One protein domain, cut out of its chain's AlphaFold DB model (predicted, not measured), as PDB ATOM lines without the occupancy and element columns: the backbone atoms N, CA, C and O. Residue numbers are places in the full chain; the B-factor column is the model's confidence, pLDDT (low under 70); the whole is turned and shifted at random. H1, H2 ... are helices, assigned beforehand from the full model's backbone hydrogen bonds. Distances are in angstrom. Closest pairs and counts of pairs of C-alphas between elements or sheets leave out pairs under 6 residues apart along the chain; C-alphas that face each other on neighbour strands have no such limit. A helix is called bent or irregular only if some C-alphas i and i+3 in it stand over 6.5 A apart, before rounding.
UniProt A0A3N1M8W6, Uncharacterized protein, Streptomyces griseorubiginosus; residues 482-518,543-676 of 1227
ATOM      1  N   GLU A 482     -33.223  -2.868  92.261       74.31
ATOM      2  CA  GLU A 482     -33.144  -3.045  90.804       74.31
ATOM      3  C   GLU A 482     -31.746  -2.715  90.237       74.31
ATOM      4  O   GLU A 482     -31.286  -3.392  89.319       74.31
ATOM      5  N   ASP A 483     -31.026  -1.746  90.822       79.31
ATOM      6  CA  ASP A 483     -29.676  -1.353  90.387       79.31
ATOM      7  C   ASP A 483     -28.606  -2.413  90.744       79.31
ATOM      8  O   ASP A 483     -27.481  -2.370  90.230       79.31
ATOM      9  N   LEU A 484     -28.926  -3.385  91.614       82.81
ATOM     10  CA  LEU A 484     -27.953  -4.346  92.137       82.81
ATOM     11  C   LEU A 484     -27.479  -5.348  91.080       82.81
ATOM     12  O   LEU A 484     -26.269  -5.517  90.942       82.81
ATOM     13  N   ASP A 485     -28.361  -6.017  90.328       84.44
ATOM     14  CA  ASP A 485     -27.894  -7.035  89.368       84.44
ATOM     15  C   ASP A 485     -27.115  -6.454  88.170       84.44
ATOM     16  O   ASP A 485     -26.075  -7.034  87.849       84.44
ATOM     17  N   PRO A 486     -27.465  -5.283  87.589       88.31
ATOM     18  CA  PRO A 486     -26.589  -4.573  86.652       88.31
ATOM     19  C   PRO A 486     -25.195  -4.317  87.241       88.31
ATOM     20  O   PRO A 486     -24.194  -4.713  86.643       88.31
ATOM     21  N   THR A 487     -25.121  -3.775  88.464       88.56
ATOM     22  CA  THR A 487     -23.844  -3.516  89.156       88.56
ATOM     23  C   THR A 487     -23.048  -4.806  89.415       88.56
ATOM     24  O   THR A 487     -21.825  -4.853  89.249       88.56
ATOM     25  N   LEU A 488     -23.722  -5.900  89.786       89.31
ATOM     26  CA  LEU A 488     -23.086  -7.210  89.947       89.31
ATOM     27  C   LEU A 488     -22.667  -7.824  88.602       89.31
ATOM     28  O   LEU A 488     -21.719  -8.613  88.578       89.31
ATOM     29  N   GLY A 489     -23.355  -7.503  87.507       90.56
ATOM     30  CA  GLY A 489     -22.994  -7.864  86.138       90.56
ATOM     31  C   GLY A 489     -21.723  -7.152  85.682       90.56
ATOM     32  O   GLY A 489     -20.794  -7.809  85.204       90.56
ATOM     33  N   GLU A 490     -21.624  -5.843  85.924       93.69
ATOM     34  CA  GLU A 490     -20.408  -5.056  85.692       93.69
ATOM     35  C   GLU A 490     -19.224  -5.625  86.482       93.69
ATOM     36  O   GLU A 490     -18.211  -5.990  85.876       93.69
ATOM     37  N   LEU A 491     -19.379  -5.826  87.797       94.00
ATOM     38  CA  LEU A 491     -18.351  -6.425  88.658       94.00
ATOM     39  C   LEU A 491     -17.906  -7.814  88.158       94.00
ATOM     40  O   LEU A 491     -16.706  -8.096  88.106       94.00
ATOM     41  N   ARG A 492     -18.848  -8.673  87.738       93.38
ATOM     42  CA  ARG A 492     -18.542  -9.977  87.114       93.38
ATOM     43  C   ARG A 492     -17.764  -9.806  85.804       93.38
ATOM     44  O   ARG A 492     -16.804 -10.544  85.580       93.38
ATOM     45  N   SER A 493     -18.121  -8.828  84.964       94.38
ATOM     46  CA  SER A 493     -17.441  -8.556  83.686       94.38
ATOM     47  C   SER A 493     -15.963  -8.193  83.875       94.38
ATOM     48  O   SER A 493     -15.115  -8.601  83.075       94.38
ATOM     49  N   MET A 494     -15.642  -7.461  84.950       94.25
ATOM     50  CA  MET A 494     -14.292  -6.983  85.269       94.25
ATOM     51  C   MET A 494     -13.329  -8.125  85.583       94.25
ATOM     52  O   MET A 494     -12.186  -8.101  85.134       94.25
ATOM     53  N   VAL A 495     -13.810  -9.146  86.297       93.88
ATOM     54  CA  VAL A 495     -13.010 -10.304  86.727       93.88
ATOM     55  C   VAL A 495     -13.135 -11.522  85.804       93.88
ATOM     56  O   VAL A 495     -12.725 -12.625  86.167       93.88
ATOM     57  N   THR A 496     -13.665 -11.345  84.589       93.69
ATOM     58  CA  THR A 496     -13.609 -12.390  83.556       93.69
ATOM     59  C   THR A 496     -12.156 -12.739  83.229       93.69
ATOM     60  O   THR A 496     -11.312 -11.853  83.087       93.69
ATOM     61  N   ARG A 497     -11.855 -14.035  83.053       90.44
ATOM     62  CA  ARG A 497     -10.485 -14.523  82.796       90.44
ATOM     63  C   ARG A 497      -9.786 -13.755  81.666       90.44
ATOM     64  O   ARG A 497      -8.639 -13.359  81.830       90.44
ATOM     65  N   ALA A 498     -10.486 -13.500  80.560       91.25
ATOM     66  CA  ALA A 498      -9.944 -12.762  79.421       91.25
ATOM     67  C   ALA A 498      -9.560 -11.310  79.771       91.25
ATOM     68  O   ALA A 498      -8.517 -10.839  79.325       91.25
ATOM     69  N   ARG A 499     -10.354 -10.613  80.598       93.75
ATOM     70  CA  ARG A 499     -10.078  -9.230  81.025       93.75
ATOM     71  C   ARG A 499      -8.977  -9.162  82.084       93.75
ATOM     72  O   ARG A 499      -8.129  -8.280  81.999       93.75
ATOM     73  N   VAL A 500      -8.934 -10.126  83.007       92.69
ATOM     74  CA  VAL A 500      -7.835 -10.284  83.979       92.69
ATOM     75  C   VAL A 500      -6.510 -10.543  83.259       92.69
ATOM     76  O   VAL A 500      -5.542  -9.820  83.481       92.69
ATOM     77  N   GLU A 501      -6.473 -11.517  82.344       93.62
ATOM     78  CA  GLU A 501      -5.288 -11.784  81.524       93.62
ATOM     79  C   GLU A 501      -4.914 -10.575  80.656       93.62
ATOM     80  O   GLU A 501      -3.746 -10.210  80.610       93.62
ATOM     81  N   SER A 502      -5.874  -9.912  80.001       94.19
ATOM     82  CA  SER A 502      -5.592  -8.744  79.155       94.19
ATOM     83  C   SER A 502      -5.020  -7.561  79.942       94.19
ATOM     84  O   SER A 502      -4.104  -6.910  79.444       94.19
ATOM     85  N   ALA A 503      -5.505  -7.300  81.160       92.88
ATOM     86  CA  ALA A 503      -4.943  -6.274  82.038       92.88
ATOM     87  C   ALA A 503      -3.514  -6.635  82.485       92.88
ATOM     88  O   ALA A 503      -2.633  -5.778  82.493       92.88
ATOM     89  N   LEU A 504      -3.261  -7.910  82.797       92.44
ATOM     90  CA  LEU A 504      -1.924  -8.381  83.158       92.44
ATOM     91  C   LEU A 504      -0.942  -8.323  81.974       92.44
ATOM     92  O   LEU A 504       0.183  -7.869  82.171       92.44
ATOM     93  N   ARG A 505      -1.353  -8.687  80.748       94.12
ATOM     94  CA  ARG A 505      -0.536  -8.517  79.526       94.12
ATOM     95  C   ARG A 505      -0.175  -7.053  79.291       94.12
ATOM     96  O   ARG A 505       0.986  -6.746  79.051       94.12
ATOM     97  N   ALA A 506      -1.152  -6.151  79.402       93.12
ATOM     98  CA  ALA A 506      -0.941  -4.727  79.151       93.12
ATOM     99  C   ALA A 506       0.081  -4.097  80.115       93.12
ATOM    100  O   ALA A 506       0.910  -3.295  79.687       93.12
ATOM    101  N   SER A 507       0.055  -4.476  81.397       91.88
ATOM    102  CA  SER A 507       0.971  -3.929  82.409       91.88
ATOM    103  C   SER A 507       2.301  -4.686  82.533       91.88
ATOM    104  O   SER A 507       3.315  -4.070  82.861       91.88
ATOM    105  N   PHE A 508       2.328  -6.004  82.291       92.25
ATOM    106  CA  PHE A 508       3.477  -6.865  82.623       92.25
ATOM    107  C   PHE A 508       3.984  -7.768  81.480       92.25
ATOM    108  O   PHE A 508       4.952  -8.503  81.670       92.25
ATOM    109  N   GLY A 509       3.381  -7.683  80.290       92.69
ATOM    110  CA  GLY A 509       3.800  -8.389  79.076       92.69
ATOM    111  C   GLY A 509       3.255  -9.815  78.983       92.69
ATOM    112  O   GLY A 509       2.851 -10.406  79.983       92.69
ATOM    113  N   ASP A 510       3.239 -10.389  77.778       89.81
ATOM    114  CA  ASP A 510       2.575 -11.678  77.513       89.81
ATOM    115  C   ASP A 510       3.074 -12.823  78.408       89.81
ATOM    116  O   ASP A 510       2.261 -13.591  78.937       89.81
ATOM    117  N   ALA A 511       4.378 -12.816  78.712       83.88
ATOM    118  CA  ALA A 511       5.077 -13.762  79.581       83.88
ATOM    119  C   ALA A 511       4.468 -13.929  80.989       83.88
ATOM    120  O   ALA A 511       4.641 -14.984  81.604       83.88
ATOM    121  N   ILE A 512       3.729 -12.942  81.521       83.94
ATOM    122  CA  ILE A 512       3.006 -13.136  82.790       83.94
ATOM    123  C   ILE A 512       1.841 -14.121  82.617       83.94
ATOM    124  O   ILE A 512       1.567 -14.949  83.495       83.94
ATOM    125  N   THR A 513       1.164 -14.071  81.468       83.62
ATOM    126  CA  THR A 513       0.004 -14.912  81.157       83.62
ATOM    127  C   THR A 513       0.379 -16.242  80.525       83.62
ATOM    128  O   THR A 513      -0.296 -17.226  80.829       83.62
ATOM    129  N   ASP A 514       1.465 -16.297  79.750       82.25
ATOM    130  CA  ASP A 514       1.913 -17.493  79.030       82.25
ATOM    131  C   ASP A 514       1.944 -18.740  79.934       82.25
ATOM    132  O   ASP A 514       2.441 -18.668  81.068       82.25
ATOM    133  N   PRO A 515       1.409 -19.894  79.488       63.62
ATOM    134  CA  PRO A 515       1.514 -21.135  80.249       63.62
ATOM    135  C   PRO A 515       2.992 -21.491  80.453       63.62
ATOM    136  O   PRO A 515       3.831 -21.256  79.577       63.62
ATOM    137  N   TRP A 516       3.332 -22.053  81.616       52.72
ATOM    138  CA  TRP A 516       4.718 -22.435  81.900       52.72
ATOM    139  C   TRP A 516       5.137 -23.555  80.937       52.72
ATOM    140  O   TRP A 516       4.658 -24.681  81.022       52.72
ATOM    141  N   GLY A 517       5.989 -23.199  79.975       37.72
ATOM    142  CA  GLY A 517       6.222 -23.983  78.760       37.72
ATOM    143  C   GLY A 517       6.803 -23.168  77.597       37.72
ATOM    144  O   GLY A 517       7.409 -23.752  76.700       37.72
ATOM    145  N   GLY A 518       6.694 -21.833  77.629       37.72
ATOM    146  CA  GLY A 518       7.574 -20.955  76.848       37.72
ATOM    147  C   GLY A 518       9.049 -21.162  77.228       37.72
ATOM    148  O   GLY A 518       9.364 -21.477  78.375       37.72
ATOM    149  N   VAL A 543       0.745 -26.737  82.077       48.44
ATOM    150  CA  VAL A 543       0.832 -26.184  83.440       48.44
ATOM    151  C   VAL A 543       0.096 -24.841  83.454       48.44
ATOM    152  O   VAL A 543       0.521 -23.871  82.815       48.44
ATOM    153  N   GLY A 544      -1.059 -24.827  84.112       53.25
ATOM    154  CA  GLY A 544      -2.070 -23.794  83.984       53.25
ATOM    155  C   GLY A 544      -1.881 -22.601  84.915       53.25
ATOM    156  O   GLY A 544      -0.839 -22.363  85.526       53.25
ATOM    157  N   LEU A 545      -2.941 -21.795  84.988       52.97
ATOM    158  CA  LEU A 545      -3.006 -20.630  85.865       52.97
ATOM    159  C   LEU A 545      -3.133 -21.033  87.344       52.97
ATOM    160  O   LEU A 545      -2.573 -20.377  88.220       52.97
ATOM    161  N   THR A 546      -3.851 -22.120  87.617       48.12
ATOM    162  CA  THR A 546      -4.111 -22.640  88.964       48.12
ATOM    163  C   THR A 546      -2.805 -22.999  89.677       48.12
ATOM    164  O   THR A 546      -2.600 -22.649  90.839       48.12
ATOM    165  N   GLU A 547      -1.878 -23.616  88.950       54.75
ATOM    166  CA  GLU A 547      -0.576 -24.080  89.426       54.75
ATOM    167  C   GLU A 547       0.349 -22.903  89.768       54.75
ATOM    168  O   GLU A 547       0.976 -22.918  90.828       54.75
ATOM    169  N   LYS A 548       0.368 -21.847  88.933       56.25
ATOM    170  CA  LYS A 548       1.085 -20.587  89.226       56.25
ATOM    171  C   LYS A 548       0.644 -20.004  90.574       56.25
ATOM    172  O   LYS A 548       1.478 -19.622  91.392       56.25
ATOM    173  N   LEU A 549      -0.670 -19.949  90.804       53.28
ATOM    174  CA  LEU A 549      -1.257 -19.378  92.018       53.28
ATOM    175  C   LEU A 549      -0.977 -20.242  93.258       53.28
ATOM    176  O   LEU A 549      -0.702 -19.699  94.327       53.28
ATOM    177  N   PHE A 550      -1.000 -21.573  93.127       53.00
ATOM    178  CA  PHE A 550      -0.665 -22.474  94.234       53.00
ATOM    179  C   PHE A 550       0.817 -22.438  94.625       53.00
ATOM    180  O   PHE A 550       1.100 -22.466  95.825       53.00
ATOM    181  N   ASP A 551       1.753 -22.368  93.670       52.53
ATOM    182  CA  ASP A 551       3.188 -22.325  94.004       52.53
ATOM    183  C   ASP A 551       3.544 -20.990  94.686       52.53
ATOM    184  O   ASP A 551       4.190 -21.001  95.735       52.53
ATOM    185  N   GLU A 552       3.010 -19.856  94.201       55.91
ATOM    186  CA  GLU A 552       3.143 -18.532  94.842       55.91
ATOM    187  C   GLU A 552       2.634 -18.516  96.294       55.91
ATOM    188  O   GLU A 552       3.378 -18.150  97.212       55.91
ATOM    189  N   LEU A 553       1.403 -18.994  96.530       50.06
ATOM    190  CA  LEU A 553       0.815 -19.111  97.875       50.06
ATOM    191  C   LEU A 553       1.587 -20.082  98.790       50.06
ATOM    192  O   LEU A 553       1.513 -19.971 100.018       50.06
ATOM    193  N   ALA A 554       2.339 -21.030  98.223       48.28
ATOM    194  CA  ALA A 554       3.180 -21.954  98.977       48.28
ATOM    195  C   ALA A 554       4.556 -21.370  99.358       48.28
ATOM    196  O   ALA A 554       5.186 -21.893 100.293       48.28
ATOM    197  N   THR A 555       5.024 -20.309  98.682       48.72
ATOM    198  CA  THR A 555       6.386 -19.772  98.846       48.72
ATOM    199  C   THR A 555       6.689 -19.218 100.247       48.72
ATOM    200  O   THR A 555       5.823 -18.824 101.032       48.72
ATOM    201  N   THR A 556       7.979 -19.172 100.587       37.88
ATOM    202  CA  THR A 556       8.461 -18.683 101.887       37.88
ATOM    203  C   THR A 556       8.237 -17.178 102.134       37.88
ATOM    204  O   THR A 556       7.853 -16.856 103.262       37.88
ATOM    205  N   PRO A 557       8.423 -16.249 101.164       44.78
ATOM    206  CA  PRO A 557       8.195 -14.812 101.379       44.78
ATOM    207  C   PRO A 557       6.776 -14.490 101.863       44.78
ATOM    208  O   PRO A 557       6.600 -13.683 102.777       44.78
ATOM    209  N   PHE A 558       5.775 -15.209 101.344       41.84
ATOM    210  CA  PHE A 558       4.369 -15.082 101.734       41.84
ATOM    211  C   PHE A 558       4.139 -15.249 103.250       41.84
ATOM    212  O   PHE A 558       3.283 -14.589 103.844       41.84
ATOM    213  N   ARG A 559       4.954 -16.085 103.909       43.69
ATOM    214  CA  ARG A 559       4.876 -16.347 105.358       43.69
ATOM    215  C   ARG A 559       5.517 -15.250 106.216       43.69
ATOM    216  O   ARG A 559       5.239 -15.192 107.412       43.69
ATOM    217  N   ALA A 560       6.361 -14.392 105.637       38.25
ATOM    218  CA  ALA A 560       7.100 -13.355 106.362       38.25
ATOM    219  C   ALA A 560       6.353 -12.009 106.457       38.25
ATOM    220  O   ALA A 560       6.510 -11.296 107.448       38.25
ATOM    221  N   ALA A 561       5.508 -11.672 105.474       40.66
ATOM    222  CA  ALA A 561       4.872 -10.353 105.300       40.66
ATOM    223  C   ALA A 561       3.734 -10.021 106.304       40.66
ATOM    224  O   ALA A 561       2.724  -9.409 105.963       40.66
ATOM    225  N   HIS A 562       3.840 -10.450 107.562       36.78
ATOM    226  CA  HIS A 562       2.689 -10.599 108.458       36.78
ATOM    227  C   HIS A 562       2.281  -9.351 109.276       36.78
ATOM    228  O   HIS A 562       1.530  -9.495 110.245       36.78
ATOM    229  N   ARG A 563       2.796  -8.149 108.953       41.88
ATOM    230  CA  ARG A 563       2.739  -6.958 109.840       41.88
ATOM    231  C   ARG A 563       2.458  -5.588 109.188       41.88
ATOM    232  O   ARG A 563       2.651  -4.578 109.855       41.88
ATOM    233  N   VAL A 564       1.984  -5.516 107.943       42.22
ATOM    234  CA  VAL A 564       1.592  -4.235 107.309       42.22
ATOM    235  C   VAL A 564       0.104  -4.258 106.962       42.22
ATOM    236  O   VAL A 564      -0.363  -5.207 106.339       42.22
ATOM    237  N   SER A 565      -0.640  -3.234 107.392       40.88
ATOM    238  CA  SER A 565      -2.107  -3.150 107.257       40.88
ATOM    239  C   SER A 565      -2.608  -1.764 106.820       40.88
ATOM    240  O   SER A 565      -3.744  -1.399 107.108       40.88
ATOM    241  N   SER A 566      -1.744  -0.957 106.197       43.41
ATOM    242  CA  SER A 566      -2.061   0.419 105.777       43.41
ATOM    243  C   SER A 566      -1.219   0.899 104.588       43.41
ATOM    244  O   SER A 566      -0.967   2.095 104.454       43.41
ATOM    245  N   ALA A 567      -0.750  -0.020 103.736       55.09
ATOM    246  CA  ALA A 567      -0.226   0.363 102.429       55.09
ATOM    247  C   ALA A 567      -1.385   0.952 101.607       55.09
ATOM    248  O   ALA A 567      -2.453   0.342 101.518       55.09
ATOM    249  N   THR A 568      -1.205   2.147 101.051       60.00
ATOM    250  CA  THR A 568      -2.224   2.783 100.214       60.00
ATOM    251  C   THR A 568      -2.436   1.974  98.935       60.00
ATOM    252  O   THR A 568      -1.475   1.568  98.283       60.00
ATOM    253  N   ARG A 569      -3.704   1.758  98.553       77.06
ATOM    254  CA  ARG A 569      -4.082   1.195  97.246       77.06
ATOM    255  C   ARG A 569      -3.656   2.164  96.138       77.06
ATOM    256  O   ARG A 569      -4.390   3.090  95.804       77.06
ATOM    257  N   GLY A 570      -2.444   1.982  95.627       87.06
ATOM    258  CA  GLY A 570      -1.888   2.720  94.496       87.06
ATOM    259  C   GLY A 570      -1.846   1.851  93.235       87.06
ATOM    260  O   GLY A 570      -1.732   0.630  93.346       87.06
ATOM    261  N   PRO A 571      -1.925   2.446  92.033       89.75
ATOM    262  CA  PRO A 571      -1.782   1.697  90.789       89.75
ATOM    263  C   PRO A 571      -0.383   1.071  90.722       89.75
ATOM    264  O   PRO A 571       0.612   1.763  90.937       89.75
ATOM    265  N   LEU A 572      -0.289  -0.231  90.428       88.06
ATOM    266  CA  LEU A 572       1.019  -0.876  90.290       88.06
ATOM    267  C   LEU A 572       1.711  -0.382  89.013       88.06
ATOM    268  O   LEU A 572       1.067  -0.386  87.960       88.06
ATOM    269  N   PRO A 573       3.001  -0.002  89.066       88.25
ATOM    270  CA  PRO A 573       3.738   0.391  87.873       88.25
ATOM    271  C   PRO A 573       3.810  -0.774  86.878       88.25
ATOM    272  O   PRO A 573       3.972  -1.931  87.265       88.25
ATOM    273  N   ALA A 574       3.695  -0.458  85.590       89.38
ATOM    274  CA  ALA A 574       3.923  -1.424  84.525       89.38
ATOM    275  C   ALA A 574       5.407  -1.822  84.469       89.38
ATOM    276  O   ALA A 574       6.284  -0.967  84.606       89.38
ATOM    277  N   THR A 575       5.694  -3.102  84.221       88.25
ATOM    278  CA  THR A 575       7.051  -3.554  83.860       88.25
ATOM    279  C   THR A 575       7.281  -3.513  82.347       88.25
ATOM    280  O   THR A 575       8.427  -3.477  81.905       88.25
ATOM    281  N   VAL A 576       6.211  -3.456  81.543       88.06
ATOM    282  CA  VAL A 576       6.298  -3.125  80.114       88.06
ATOM    283  C   VAL A 576       6.611  -1.638  79.970       88.06
ATOM    284  O   VAL A 576       5.860  -0.788  80.451       88.06
ATOM    285  N   GLN A 577       7.691  -1.307  79.263       90.12
ATOM    286  CA  GLN A 577       8.047   0.080  78.970       90.12
ATOM    287  C   GLN A 577       6.935   0.753  78.144       90.12
ATOM    288  O   GLN A 577       6.687   0.379  77.003       90.12
ATOM    289  N   GLY A 578       6.264   1.747  78.733       92.25
ATOM    290  CA  GLY A 578       5.113   2.426  78.122       92.25
ATOM    291  C   GLY A 578       3.768   1.702  78.274       92.25
ATOM    292  O   GLY A 578       2.763   2.204  77.773       92.25
ATOM    293  N   GLY A 579       3.716   0.561  78.970       91.69
ATOM    294  CA  GLY A 579       2.459  -0.109  79.310       91.69
ATOM    295  C   GLY A 579       1.645   0.672  80.358       91.69
ATOM    296  O   GLY A 579       2.226   1.376  81.190       91.69
ATOM    297  N   PRO A 580       0.303   0.571  80.357       94.62
ATOM    298  CA  PRO A 580      -0.527   1.167  81.399       94.62
ATOM    299  C   PRO A 580      -0.296   0.472  82.754       94.62
ATOM    300  O   PRO A 580      -0.137  -0.752  82.794       94.62
ATOM    301  N   PRO A 581      -0.319   1.206  83.882       93.31
ATOM    302  CA  PRO A 581      -0.204   0.608  85.208       93.31
ATOM    303  C   PRO A 581      -1.418  -0.281  85.530       93.31
ATOM    304  O   PRO A 581      -2.519  -0.054  85.027       93.31
ATOM    305  N   PHE A 582      -1.240  -1.286  86.390       94.81
ATOM    306  CA  PHE A 582      -2.279  -2.288  86.653       94.81
ATOM    307  C   PHE A 582      -3.339  -1.763  87.638       94.81
ATOM    308  O   PHE A 582      -3.218  -1.898  88.863       94.81
ATOM    309  N   THR A 583      -4.394  -1.153  87.091       95.44
ATOM    310  CA  THR A 583      -5.492  -0.539  87.858       95.44
ATOM    311  C   THR A 583      -6.592  -1.503  88.285       95.44
ATOM    312  O   THR A 583      -7.325  -1.165  89.206       95.44
ATOM    313  N   LEU A 584      -6.691  -2.705  87.697       93.56
ATOM    314  CA  LEU A 584      -7.853  -3.600  87.849       93.56
ATOM    315  C   LEU A 584      -8.258  -3.862  89.313       93.56
ATOM    316  O   LEU A 584      -9.437  -4.035  89.609       93.56
ATOM    317  N   HIS A 585      -7.293  -3.855  90.234       92.69
ATOM    318  CA  HIS A 585      -7.538  -4.004  91.668       92.69
ATOM    319  C   HIS A 585      -8.206  -2.780  92.316       92.69
ATOM    320  O   HIS A 585      -9.100  -2.946  93.144       92.69
ATOM    321  N   LEU A 586      -7.843  -1.566  91.889       94.38
ATOM    322  CA  LEU A 586      -8.520  -0.314  92.241       94.38
ATOM    323  C   LEU A 586      -9.931  -0.294  91.655       94.38
ATOM    324  O   LEU A 586     -10.885   0.045  92.350       94.38
ATOM    325  N   ASP A 587     -10.058  -0.700  90.392       94.38
ATOM    326  CA  ASP A 587     -11.323  -0.671  89.664       94.38
ATOM    327  C   ASP A 587     -12.333  -1.631  90.324       94.38
ATOM    328  O   ASP A 587     -13.464  -1.242  90.628       94.38
ATOM    329  N   VAL A 588     -11.907  -2.866  90.624       94.19
ATOM    330  CA  VAL A 588     -12.714  -3.867  91.344       94.19
ATOM    331  C   VAL A 588     -12.990  -3.442  92.786       94.19
ATOM    332  O   VAL A 588     -14.117  -3.617  93.244       94.19
ATOM    333  N   ALA A 589     -12.016  -2.861  93.499       91.94
ATOM    334  CA  ALA A 589     -12.254  -2.314  94.835       91.94
ATOM    335  C   ALA A 589     -13.328  -1.217  94.805       91.94
ATOM    336  O   ALA A 589     -14.274  -1.291  95.576       91.94
ATOM    337  N   SER A 590     -13.265  -0.277  93.857       92.50
ATOM    338  CA  SER A 590     -14.243   0.812  93.745       92.50
ATOM    339  C   SER A 590     -15.666   0.322  93.449       92.50
ATOM    340  O   SER A 590     -16.615   0.882  93.991       92.50
ATOM    341  N   HIS A 591     -15.840  -0.714  92.619       93.19
ATOM    342  CA  HIS A 591     -17.169  -1.297  92.374       93.19
ATOM    343  C   HIS A 591     -17.672  -2.068  93.599       93.19
ATOM    344  O   HIS A 591     -18.852  -1.996  93.936       93.19
ATOM    345  N   VAL A 592     -16.780  -2.770  94.300       92.56
ATOM    346  CA  VAL A 592     -17.096  -3.461  95.556       92.56
ATOM    347  C   VAL A 592     -17.507  -2.472  96.648       92.56
ATOM    348  O   VAL A 592     -18.549  -2.670  97.268       92.56
ATOM    349  N   ASP A 593     -16.755  -1.393  96.845       90.19
ATOM    350  CA  ASP A 593     -17.051  -0.362  97.840       90.19
ATOM    351  C   ASP A 593     -18.373   0.366  97.503       90.19
ATOM    352  O   ASP A 593     -19.164   0.646  98.403       90.19
ATOM    353  N   MET A 594     -18.689   0.565  96.212       91.31
ATOM    354  CA  MET A 594     -20.000   1.060  95.760       91.31
ATOM    355  C   MET A 594     -21.139   0.075  96.080       91.31
ATOM    356  O   MET A 594     -22.174   0.484  96.602       91.31
ATOM    357  N   ILE A 595     -20.968  -1.230  95.838       89.50
ATOM    358  CA  ILE A 595     -21.993  -2.237  96.174       89.50
ATOM    359  C   ILE A 595     -22.216  -2.313  97.689       89.50
ATOM    360  O   ILE A 595     -23.360  -2.339  98.138       89.50
ATOM    361  N   LEU A 596     -21.143  -2.342  98.483       87.19
ATOM    362  CA  LEU A 596     -21.211  -2.488  99.943       87.19
ATOM    363  C   LEU A 596     -21.643  -1.196 100.666       87.19
ATOM    364  O   LEU A 596     -22.123  -1.281 101.797       87.19
ATOM    365  N   GLY A 597     -21.447  -0.024 100.046       85.25
ATOM    366  CA  GLY A 597     -21.690   1.295 100.647       85.25
ATOM    367  C   GLY A 597     -22.879   2.087 100.084       85.25
ATOM    368  O   GLY A 597     -23.516   2.812 100.849       85.25
ATOM    369  N   GLU A 598     -23.194   1.965  98.789       82.38
ATOM    370  CA  GLU A 598     -24.321   2.668  98.144       82.38
ATOM    371  C   GLU A 598     -25.531   1.764  97.864       82.38
ATOM    372  O   GLU A 598     -26.664   2.222  98.009       82.38
ATOM    373  N   VAL A 599     -25.310   0.513  97.436       81.38
ATOM    374  CA  VAL A 599     -26.391  -0.365  96.932       81.38
ATOM    375  C   VAL A 599     -26.954  -1.287  98.018       81.38
ATOM    376  O   VAL A 599     -28.169  -1.440  98.135       81.38
ATOM    377  N   LEU A 600     -26.095  -1.904  98.834       80.44
ATOM    378  CA  LEU A 600     -26.524  -2.725  99.965       80.44
ATOM    379  C   LEU A 600     -26.795  -1.847 101.201       80.44
ATOM    380  O   LEU A 600     -25.989  -0.970 101.520       80.44
ATOM    381  N   PRO A 601     -27.893  -2.077 101.949       75.31
ATOM    382  CA  PRO A 601     -28.200  -1.269 103.122       75.31
ATOM    383  C   PRO A 601     -27.114  -1.410 104.198       75.31
ATOM    384  O   PRO A 601     -26.717  -2.514 104.575       75.31
ATOM    385  N   ALA A 602     -26.633  -0.273 104.711       67.19
ATOM    386  CA  ALA A 602     -25.488  -0.212 105.619       67.19
ATOM    387  C   ALA A 602     -25.676  -1.098 106.869       67.19
ATOM    388  O   ALA A 602     -26.508  -0.812 107.734       67.19
ATOM    389  N   GLY A 603     -24.862  -2.155 106.966       71.06
ATOM    390  CA  GLY A 603     -24.935  -3.180 108.015       71.06
ATOM    391  C   GLY A 603     -25.533  -4.526 107.579       71.06
ATOM    392  O   GLY A 603     -25.552  -5.444 108.391       71.06
ATOM    393  N   ALA A 604     -25.981  -4.676 106.327       76.75
ATOM    394  CA  ALA A 604     -26.501  -5.945 105.800       76.75
ATOM    395  C   ALA A 604     -25.423  -7.019 105.560       76.75
ATOM    396  O   ALA A 604     -25.737  -8.204 105.511       76.75
ATOM    397  N   VAL A 605     -24.152  -6.628 105.419       82.50
ATOM    398  CA  VAL A 605     -23.017  -7.555 105.270       82.50
ATOM    399  C   VAL A 605     -22.792  -8.293 106.598       82.50
ATOM    400  O   VAL A 605     -22.409  -7.642 107.574       82.50
ATOM    401  N   PRO A 606     -22.978  -9.627 106.684       84.19
ATOM    402  CA  PRO A 606     -22.826 -10.319 107.961       84.19
ATOM    403  C   PRO A 606     -21.348 -10.368 108.404       84.19
ATOM    404  O   PRO A 606     -20.450 -10.359 107.548       84.19
ATOM    405  N   PRO A 607     -21.048 -10.441 109.717       85.31
ATOM    406  CA  PRO A 607     -19.682 -10.313 110.242       85.31
ATOM    407  C   PRO A 607     -18.670 -11.332 109.698       85.31
ATOM    408  O   PRO A 607     -17.464 -11.096 109.731       85.31
ATOM    409  N   GLU A 608     -19.126 -12.476 109.202       84.62
ATOM    410  CA  GLU A 608     -18.322 -13.538 108.582       84.62
ATOM    411  C   GLU A 608     -17.756 -13.049 107.244       84.62
ATOM    412  O   GLU A 608     -16.557 -13.147 106.985       84.62
ATOM    413  N   TRP A 609     -18.619 -12.432 106.440       87.12
ATOM    414  CA  TRP A 609     -18.309 -11.899 105.118       87.12
ATOM    415  C   TRP A 609     -17.447 -10.644 105.224       87.12
ATOM    416  O   TRP A 609     -16.461 -10.516 104.499       87.12
ATOM    417  N   GLN A 610     -17.729  -9.772 106.198       87.94
ATOM    418  CA  GLN A 610     -16.867  -8.624 106.486       87.94
ATOM    419  C   GLN A 610     -15.455  -9.068 106.914       87.94
ATOM    420  O   GLN A 610     -14.465  -8.457 106.507       87.94
ATOM    421  N   ARG A 611     -15.334 -10.162 107.685       86.25
ATOM    422  CA  ARG A 611     -14.033 -10.765 108.033       86.25
ATOM    423  C   ARG A 611     -13.307 -11.326 106.806       86.25
ATOM    424  O   ARG A 611     -12.097 -11.136 106.706       86.25
ATOM    425  N   TRP A 612     -14.013 -11.959 105.867       86.88
ATOM    426  CA  TRP A 612     -13.425 -12.452 104.612       86.88
ATOM    427  C   TRP A 612     -12.934 -11.312 103.708       86.88
ATOM    428  O   TRP A 612     -11.813 -11.378 103.207       86.88
ATOM    429  N   LEU A 613     -13.720 -10.243 103.554       88.62
ATOM    430  CA  LEU A 613     -13.315  -9.044 102.807       88.62
ATOM    431  C   LEU A 613     -12.076  -8.390 103.441       88.62
ATOM    432  O   LEU A 613     -11.070  -8.205 102.762       88.62
ATOM    433  N   THR A 614     -12.083  -8.188 104.763       89.19
ATOM    434  CA  THR A 614     -10.926  -7.647 105.509       89.19
ATOM    435  C   THR A 614      -9.669  -8.523 105.358       89.19
ATOM    436  O   THR A 614      -8.545  -8.015 105.294       89.19
ATOM    437  N   ALA A 615      -9.832  -9.850 105.284       85.94
ATOM    438  CA  ALA A 615      -8.730 -10.778 105.033       85.94
ATOM    439  C   ALA A 615      -8.182 -10.662 103.599       85.94
ATOM    440  O   ALA A 615      -6.962 -10.681 103.423       85.94
ATOM    441  N   LEU A 616      -9.044 -10.479 102.591       89.00
ATOM    442  CA  LEU A 616      -8.620 -10.197 101.216       89.00
ATOM    443  C   LEU A 616      -7.936  -8.838 101.080       89.00
ATOM    444  O   LEU A 616      -6.934  -8.751 100.382       89.00
ATOM    445  N   ASP A 617      -8.407  -7.803 101.773       87.88
ATOM    446  CA  ASP A 617      -7.755  -6.487 101.795       87.88
ATOM    447  C   ASP A 617      -6.355  -6.566 102.432       87.88
ATOM    448  O   ASP A 617      -5.389  -5.991 101.929       87.88
ATOM    449  N   THR A 618      -6.216  -7.364 103.496       86.88
ATOM    450  CA  THR A 618      -4.920  -7.661 104.130       86.88
ATOM    451  C   THR A 618      -3.996  -8.464 103.204       86.88
ATOM    452  O   THR A 618      -2.780  -8.275 103.225       86.88
ATOM    453  N   LEU A 619      -4.550  -9.373 102.399       86.69
ATOM    454  CA  LEU A 619      -3.811 -10.206 101.448       86.69
ATOM    455  C   LEU A 619      -3.350  -9.401 100.221       86.69
ATOM    456  O   LEU A 619      -2.177  -9.454  99.854       86.69
ATOM    457  N   GLU A 620      -4.245  -8.599  99.650       89.25
ATOM    458  CA  GLU A 620      -3.967  -7.638  98.581       89.25
ATOM    459  C   GLU A 620      -2.873  -6.660  99.017       89.25
ATOM    460  O   GLU A 620      -1.877  -6.514  98.318       89.25
ATOM    461  N   GLY A 621      -2.991  -6.064 100.211       86.12
ATOM    462  CA  GLY A 621      -1.984  -5.147 100.750       86.12
ATOM    463  C   GLY A 621      -0.584  -5.762 100.880       86.12
ATOM    464  O   GLY A 621       0.407  -5.057 100.691       86.12
ATOM    465  N   ARG A 622      -0.476  -7.077 101.135       85.25
ATOM    466  CA  ARG A 622       0.814  -7.799 101.118       85.25
ATOM    467  C   ARG A 622       1.355  -7.970  99.703       85.25
ATOM    468  O   ARG A 622       2.543  -7.743  99.495       85.25
ATOM    469  N   PHE A 623       0.511  -8.356  98.746       87.00
ATOM    470  CA  PHE A 623       0.930  -8.499  97.351       87.00
ATOM    471  C   PHE A 623       1.304  -7.146  96.724       87.00
ATOM    472  O   PHE A 623       2.326  -7.070  96.050       87.00
ATOM    473  N   LEU A 624       0.556  -6.072  97.004       85.94
ATOM    474  CA  LEU A 624       0.882  -4.705  96.577       85.94
ATOM    475  C   LEU A 624       2.222  -4.235  97.160       85.94
ATOM    476  O   LEU A 624       3.064  -3.738  96.418       85.94
ATOM    477  N   LEU A 625       2.453  -4.444  98.462       84.19
ATOM    478  CA  LEU A 625       3.728  -4.109  99.107       84.19
ATOM    479  C   LEU A 625       4.901  -4.899  98.505       84.19
ATOM    480  O   LEU A 625       5.973  -4.339  98.306       84.19
ATOM    481  N   ALA A 626       4.698  -6.180  98.186       83.06
ATOM    482  CA  ALA A 626       5.714  -7.005  97.539       83.06
ATOM    483  C   ALA A 626       5.967  -6.588  96.075       83.06
ATOM    484  O   ALA A 626       7.108  -6.616  95.633       83.06
ATOM    485  N   CYS A 627       4.941  -6.148  95.335       82.50
ATOM    486  CA  CYS A 627       5.108  -5.571  93.992       82.50
ATOM    487  C   CYS A 627       5.831  -4.210  94.007       82.50
ATOM    488  O   CYS A 627       6.350  -3.793  92.976       82.50
ATOM    489  N   ALA A 628       5.830  -3.504  95.143       79.31
ATOM    490  CA  ALA A 628       6.470  -2.199  95.298       79.31
ATOM    491  C   ALA A 628       7.972  -2.275  95.642       79.31
ATOM    492  O   ALA A 628       8.663  -1.264  95.525       79.31
ATOM    493  N   ASP A 629       8.492  -3.442  96.044       79.25
ATOM    494  CA  ASP A 629       9.937  -3.670  96.164       79.25
ATOM    495  C   ASP A 629      10.511  -4.051  94.782       79.25
ATOM    496  O   ASP A 629      10.210  -5.138  94.277       79.25
ATOM    497  N   PRO A 630      11.362  -3.209  94.160       67.44
ATOM    498  CA  PRO A 630      11.910  -3.483  92.830       67.44
ATOM    499  C   PRO A 630      12.804  -4.733  92.791       67.44
ATOM    500  O   PRO A 630      12.996  -5.308  91.721       67.44
ATOM    501  N   ASN A 631      13.319  -5.196  93.936       68.56
ATOM    502  CA  ASN A 631      14.108  -6.427  94.041       68.56
ATOM    503  C   ASN A 631      13.222  -7.680  94.131       68.56
ATOM    504  O   ASN A 631      13.685  -8.794  93.875       68.56
ATOM    505  N   ALA A 632      11.951  -7.514  94.502       59.78
ATOM    506  CA  ALA A 632      11.001  -8.601  94.702       59.78
ATOM    507  C   ALA A 632      10.128  -8.887  93.469       59.78
ATOM    508  O   ALA A 632       9.275  -9.768  93.564       59.78
ATOM    509  N   ALA A 633      10.357  -8.204  92.338       54.25
ATOM    510  CA  ALA A 633       9.580  -8.222  91.088       54.25
ATOM    511  C   ALA A 633       9.505  -9.599  90.374       54.25
ATOM    512  O   ALA A 633       9.951  -9.786  89.242       54.25
ATOM    513  N   ASN A 634       8.917 -10.584  91.050       65.25
ATOM    514  CA  ASN A 634       8.669 -11.933  90.566       65.25
ATOM    515  C   ASN A 634       7.308 -11.995  89.859       65.25
ATOM    516  O   ASN A 634       6.322 -11.409  90.308       65.25
ATOM    517  N   VAL A 635       7.258 -12.768  88.773       58.72
ATOM    518  CA  VAL A 635       6.142 -12.846  87.809       58.72
ATOM    519  C   VAL A 635       4.789 -13.212  88.451       58.72
ATOM    520  O   VAL A 635       3.738 -12.885  87.903       58.72
ATOM    521  N   GLY A 636       4.780 -13.867  89.615       69.56
ATOM    522  CA  GLY A 636       3.554 -14.257  90.310       69.56
ATOM    523  C   GLY A 636       2.960 -13.226  91.280       69.56
ATOM    524  O   GLY A 636       1.790 -13.357  91.639       69.56
ATOM    525  N   LEU A 637       3.677 -12.163  91.668       83.69
ATOM    526  CA  LEU A 637       3.122 -11.169  92.604       83.69
ATOM    527  C   LEU A 637       1.937 -10.369  92.023       83.69
ATOM    528  O   LEU A 637       0.927 -10.243  92.725       83.69
ATOM    529  N   PRO A 638       1.955  -9.907  90.751       86.06
ATOM    530  CA  PRO A 638       0.780  -9.271  90.155       86.06
ATOM    531  C   PRO A 638      -0.380 -10.256  89.949       86.06
ATOM    532  O   PRO A 638      -1.543  -9.861  90.035       86.06
ATOM    533  N   TRP A 639      -0.087 -11.549  89.762       87.56
ATOM    534  CA  TRP A 639      -1.098 -12.613  89.784       87.56
ATOM    535  C   TRP A 639      -1.744 -12.779  91.163       87.56
ATOM    536  O   TRP A 639      -2.952 -12.995  91.235       87.56
ATOM    537  N   GLY A 640      -0.985 -12.618  92.250       88.00
ATOM    538  CA  GLY A 640      -1.519 -12.565  93.613       88.00
ATOM    539  C   GLY A 640      -2.518 -11.420  93.805       88.00
ATOM    540  O   GLY A 640      -3.632 -11.644  94.288       88.00
ATOM    541  N   VAL A 641      -2.175 -10.213  93.337       90.31
ATOM    542  CA  VAL A 641      -3.102  -9.064  93.332       90.31
ATOM    543  C   VAL A 641      -4.339  -9.372  92.481       90.31
ATOM    544  O   VAL A 641      -5.466  -9.248  92.967       90.31
ATOM    545  N   ALA A 642      -4.162  -9.850  91.247       90.12
ATOM    546  CA  ALA A 642      -5.266 -10.220  90.361       90.12
ATOM    547  C   ALA A 642      -6.202 -11.275  90.984       90.12
ATOM    548  O   ALA A 642      -7.424 -11.122  90.922       90.12
ATOM    549  N   LEU A 643      -5.661 -12.294  91.662       90.94
ATOM    550  CA  LEU A 643      -6.455 -13.287  92.388       90.94
ATOM    551  C   LEU A 643      -7.268 -12.644  93.521       90.94
ATOM    552  O   LEU A 643      -8.452 -12.956  93.660       90.94
ATOM    553  N   THR A 644      -6.696 -11.713  94.295       91.75
ATOM    554  CA  THR A 644      -7.476 -10.995  95.323       91.75
ATOM    555  C   THR A 644      -8.625 -10.172  94.734       91.75
ATOM    556  O   THR A 644      -9.688 -10.110  95.352       91.75
ATOM    557  N   CYS A 645      -8.484  -9.651  93.508       90.94
ATOM    558  CA  CYS A 645      -9.580  -8.996  92.782       90.94
ATOM    559  C   CYS A 645     -10.706  -9.991  92.467       90.94
ATOM    560  O   CYS A 645     -11.864  -9.749  92.809       90.94
ATOM    561  N   VAL A 646     -10.360 -11.128  91.848       92.31
ATOM    562  CA  VAL A 646     -11.312 -12.186  91.460       92.31
ATOM    563  C   VAL A 646     -12.061 -12.722  92.684       92.31
ATOM    564  O   VAL A 646     -13.285 -12.848  92.649       92.31
ATOM    565  N   LEU A 647     -11.353 -12.977  93.789       91.62
ATOM    566  CA  LEU A 647     -11.956 -13.456  95.035       91.62
ATOM    567  C   LEU A 647     -12.862 -12.403  95.689       91.62
ATOM    568  O   LEU A 647     -13.959 -12.753  96.127       91.62
ATOM    569  N   ARG A 648     -12.462 -11.121  95.720       92.06
ATOM    570  CA  ARG A 648     -13.291 -10.036  96.280       92.06
ATOM    571  C   ARG A 648     -14.576  -9.869  95.469       92.06
ATOM    572  O   ARG A 648     -15.664  -9.845  96.043       92.06
ATOM    573  N   ALA A 649     -14.461  -9.845  94.142       92.50
ATOM    574  CA  ALA A 649     -15.596  -9.760  93.231       92.50
ATOM    575  C   ALA A 649     -16.543 -10.968  93.348       92.50
ATOM    576  O   ALA A 649     -17.759 -10.789  93.385       92.50
ATOM    577  N   TYR A 650     -16.007 -12.189  93.467       91.94
ATOM    578  CA  TYR A 650     -16.813 -13.394  93.687       91.94
ATOM    579  C   TYR A 650     -17.563 -13.348  95.025       91.94
ATOM    580  O   TYR A 650     -18.752 -13.659  95.066       91.94
ATOM    581  N   ILE A 651     -16.894 -12.936  96.108       90.81
ATOM    582  CA  ILE A 651     -17.496 -12.834  97.445       90.81
ATOM    583  C   ILE A 651     -18.628 -11.805  97.454       90.81
ATOM    584  O   ILE A 651     -19.722 -12.126  97.905       90.81
ATOM    585  N   VAL A 652     -18.428 -10.613  96.891       91.25
ATOM    586  CA  VAL A 652     -19.487  -9.588  96.812       91.25
ATOM    587  C   VAL A 652     -20.606 -10.000  95.853       91.25
ATOM    588  O   VAL A 652     -21.783  -9.843  96.174       91.25
ATOM    589  N   GLY A 653     -20.261 -10.650  94.739       90.50
ATOM    590  CA  GLY A 653     -21.217 -11.310  93.851       90.50
ATOM    591  C   GLY A 653     -21.973 -12.479  94.489       90.50
ATOM    592  O   GLY A 653     -22.970 -12.925  93.925       90.50
ATOM    593  N   LEU A 654     -21.534 -12.990  95.642       88.81
ATOM    594  CA  LEU A 654     -22.257 -13.983  96.432       88.81
ATOM    595  C   LEU A 654     -23.087 -13.316  97.539       88.81
ATOM    596  O   LEU A 654     -24.263 -13.643  97.635       88.81
ATOM    597  N   ILE A 655     -22.553 -12.318  98.262       87.12
ATOM    598  CA  ILE A 655     -23.314 -11.483  99.219       87.12
ATOM    599  C   ILE A 655     -24.556 -10.900  98.542       87.12
ATOM    600  O   ILE A 655     -25.663 -11.077  99.043       87.12
ATOM    601  N   GLY A 656     -24.383 -10.247  97.387       86.38
ATOM    602  CA  GLY A 656     -25.482  -9.630  96.650       86.38
ATOM    603  C   GLY A 656     -26.571 -10.640  96.288       86.38
ATOM    604  O   GLY A 656     -27.735 -10.397  96.581       86.38
ATOM    605  N   ARG A 657     -26.198 -11.818  95.766       84.12
ATOM    606  CA  ARG A 657     -27.160 -12.891  95.456       84.12
ATOM    607  C   ARG A 657     -27.834 -13.473  96.700       84.12
ATOM    608  O   ARG A 657     -29.041 -13.680  96.683       84.12
ATOM    609  N   THR A 658     -27.096 -13.695  97.788       81.69
ATOM    610  CA  THR A 658     -27.688 -14.146  99.057       81.69
ATOM    611  C   THR A 658     -28.706 -13.129  99.573       81.69
ATOM    612  O   THR A 658     -29.786 -13.534  99.990       81.69
ATOM    613  N   MET A 659     -28.425 -11.827  99.459       77.75
ATOM    614  CA  MET A 659     -29.383 -10.767  99.793       77.75
ATOM    615  C   MET A 659     -30.595 -10.766  98.849       77.75
ATOM    616  O   MET A 659     -31.717 -10.724  99.344       77.75
ATOM    617  N   THR A 660     -30.419 -10.913  97.525       75.19
ATOM    618  CA  THR A 660     -31.566 -11.019  96.594       75.19
ATOM    619  C   THR A 660     -32.468 -12.219  96.902       75.19
ATOM    620  O   THR A 660     -33.668 -12.139  96.679       75.19
ATOM    621  N   THR A 661     -31.915 -13.320  97.427       73.38
ATOM    622  CA  THR A 661     -32.688 -14.523  97.798       73.38
ATOM    623  C   THR A 661     -33.238 -14.516  99.226       73.38
ATOM    624  O   THR A 661     -34.105 -15.328  99.526       73.38
ATOM    625  N   ALA A 662     -32.719 -13.658 100.112       61.75
ATOM    626  CA  ALA A 662     -33.082 -13.615 101.534       61.75
ATOM    627  C   ALA A 662     -34.028 -12.457 101.898       61.75
ATOM    628  O   ALA A 662     -34.490 -12.382 103.035       61.75
ATOM    629  N   LEU A 663     -34.330 -11.552 100.959       56.84
ATOM    630  CA  LEU A 663     -35.417 -10.592 101.137       56.84
ATOM    631  C   LEU A 663     -36.762 -11.339 101.197       56.84
ATOM    632  O   LEU A 663     -37.076 -12.082 100.263       56.84
ATOM    633  N   PRO A 664     -37.586 -11.142 102.245       49.81
ATOM    634  CA  PRO A 664     -38.913 -11.737 102.303       49.81
ATOM    635  C   PRO A 664     -39.754 -11.284 101.110       49.81
ATOM    636  O   PRO A 664     -39.832 -10.086 100.827       49.81
ATOM    637  N   VAL A 665     -40.431 -12.227 100.446       45.53
ATOM    638  CA  VAL A 665     -41.275 -11.929  99.274       45.53
ATOM    639  C   VAL A 665     -42.291 -10.836  99.608       45.53
ATOM    640  O   VAL A 665     -42.425  -9.892  98.843       45.53
ATOM    641  N   GLU A 666     -42.911 -10.878 100.794       40.00
ATOM    642  CA  GLU A 666     -43.847  -9.853 101.284       40.00
ATOM    643  C   GLU A 666     -43.264  -8.436 101.401       40.00
ATOM    644  O   GLU A 666     -44.025  -7.470 101.397       40.00
ATOM    645  N   GLN A 667     -41.945  -8.294 101.568       44.41
ATOM    646  CA  GLN A 667     -41.288  -6.992 101.674       44.41
ATOM    647  C   GLN A 667     -40.916  -6.457 100.287       44.41
ATOM    648  O   GLN A 667     -41.172  -5.288 100.003       44.41
ATOM    649  N   VAL A 668     -40.466  -7.329  99.376       43.44
ATOM    650  CA  VAL A 668     -40.368  -6.998  97.942       43.44
ATOM    651  C   VAL A 668     -41.741  -6.567  97.404       43.44
ATOM    652  O   VAL A 668     -41.841  -5.542  96.743       43.44
ATOM    653  N   HIS A 669     -42.814  -7.261  97.795       43.31
ATOM    654  CA  HIS A 669     -44.209  -6.964  97.433       43.31
ATOM    655  C   HIS A 669     -44.779  -5.656  98.028       43.31
ATOM    656  O   HIS A 669     -45.920  -5.299  97.723       43.31
ATOM    657  N   LYS A 670     -44.032  -4.980  98.915       42.31
ATOM    658  CA  LYS A 670     -44.396  -3.704  99.564       42.31
ATOM    659  C   LYS A 670     -43.486  -2.538  99.169       42.31
ATOM    660  O   LYS A 670     -43.907  -1.392  99.298       42.31
ATOM    661  N   GLU A 671     -42.254  -2.815  98.741       40.75
ATOM    662  CA  GLU A 671     -41.245  -1.800  98.401       40.75
ATOM    663  C   GLU A 671     -40.974  -1.699  96.886       40.75
ATOM    664  O   GLU A 671     -40.484  -0.668  96.426       40.75
ATOM    665  N   VAL A 672     -41.341  -2.721  96.106       41.19
ATOM    666  CA  VAL A 672     -41.428  -2.688  94.635       41.19
ATOM    667  C   VAL A 672     -42.908  -2.615  94.247       41.19
ATOM    668  O   VAL A 672     -43.732  -3.285  94.870       41.19
ATOM    669  N   ASP A 673     -43.256  -1.828  93.219       44.78
ATOM    670  CA  ASP A 673     -44.624  -1.773  92.678       44.78
ATOM    671  C   ASP A 673     -45.138  -3.197  92.407       44.78
ATOM    672  O   ASP A 673     -44.547  -3.937  91.619       44.78
ATOM    673  N   GLY A 674     -46.225  -3.595  93.082       43.56
ATOM    674  CA  GLY A 674     -46.578  -5.013  93.268       43.56
ATOM    675  C   GLY A 674     -46.697  -5.829  91.976       43.56
ATOM    676  O   GLY A 674     -46.338  -7.003  91.951       43.56
ATOM    677  N   TYR A 675     -47.106  -5.190  90.877       46.28
ATOM    678  CA  TYR A 675     -47.156  -5.783  89.539       46.28
ATOM    679  C   TYR A 675     -45.789  -6.278  89.033       46.28
ATOM    680  O   TYR A 675     -45.714  -7.349  88.431       46.28
ATOM    681  N   LEU A 676     -44.698  -5.548  89.300       48.38
ATOM    682  CA  LEU A 676     -43.340  -5.958  88.925       48.38
ATOM    683  C   LEU A 676     -42.825  -7.084  89.834       48.38
ATOM    684  O   LEU A 676     -42.173  -8.009  89.350       48.38
TER     685      LEU A 676
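AT A GLANCE: This is residues 482 to 518 and 543 to 676 of the 1227 residues of an uncharacterized protein of Streptomyces griseorubiginosus (UniProt A0A3N1M8W6). Long helix H8 is the core of an elongated, all-helix body, with H1 and H6 beside it in a three-helix bundle and H7 paired with it as a helical hairpin. H2 and the crossing H4 pack on the first part of H8, and H9 lies beyond its last residue. The printed part has 171 residues with nine named helices, H1 to H9 in chain order, and no named strand; it is only just compact, close to loose, with a radius of gyration of the C-alphas of 18.2 A and spans of 59 by 33 by 29 A.

HOW THE PARTS SIT: H1, residues 482 to 494, is only just irregular, C-alphas 482 and 485 being 6.7 A apart. It touches residues 649 to 656 alone of the hub H8, residues 637 to 662, opposite ways at a shallow tilt of 22 degrees; the closest C-alphas, of Leu 488 and Gly 653, are 6.0 A apart. H2, residues 497 to 508, touches H3, residues 510 to 513, closest at C-alphas 501 and 513, 6.2 A. H4, residues 545 to 554, touches H8 about perpendicular, 76 degrees, closest at C-alphas 549 and 640, 7.0 A. H5, residues 556 to 560, is near H7, residues 607 to 628. H6, residues 584 to 599, touches H8 the same way at a shallow 20 degrees, closest at C-alphas 585 and 645, 5.5 A. H9, residues 665 to 671, touches no helix. Every O i to N i+4 pair is within hydrogen-bond range in H2, H4 and H7, against 8 of 9 in H1, 11 of 12 in H6, 21 of 22 in H8, 2 of 3 in H9 and 0 of 1 in H5, where 2 of 2 O i to N i+3 pairs are; H3 is too short.

IN THESE COORDINATES: H1 begins at C-alpha 482 (-33.144, -3.045, 90.804). H7 measures 31.2 A and H8 37.4 A, ending at C-alpha 662 (-33.082, -13.615, 101.534).

THE WHOLE: Residues 519 to 542 are not printed, a 10.8 A gap between C-alphas 518 and 543. The link H5 to H6 is long. Confidence is under 70 at 53 residues, among them 543 to 568 and 662 to 676.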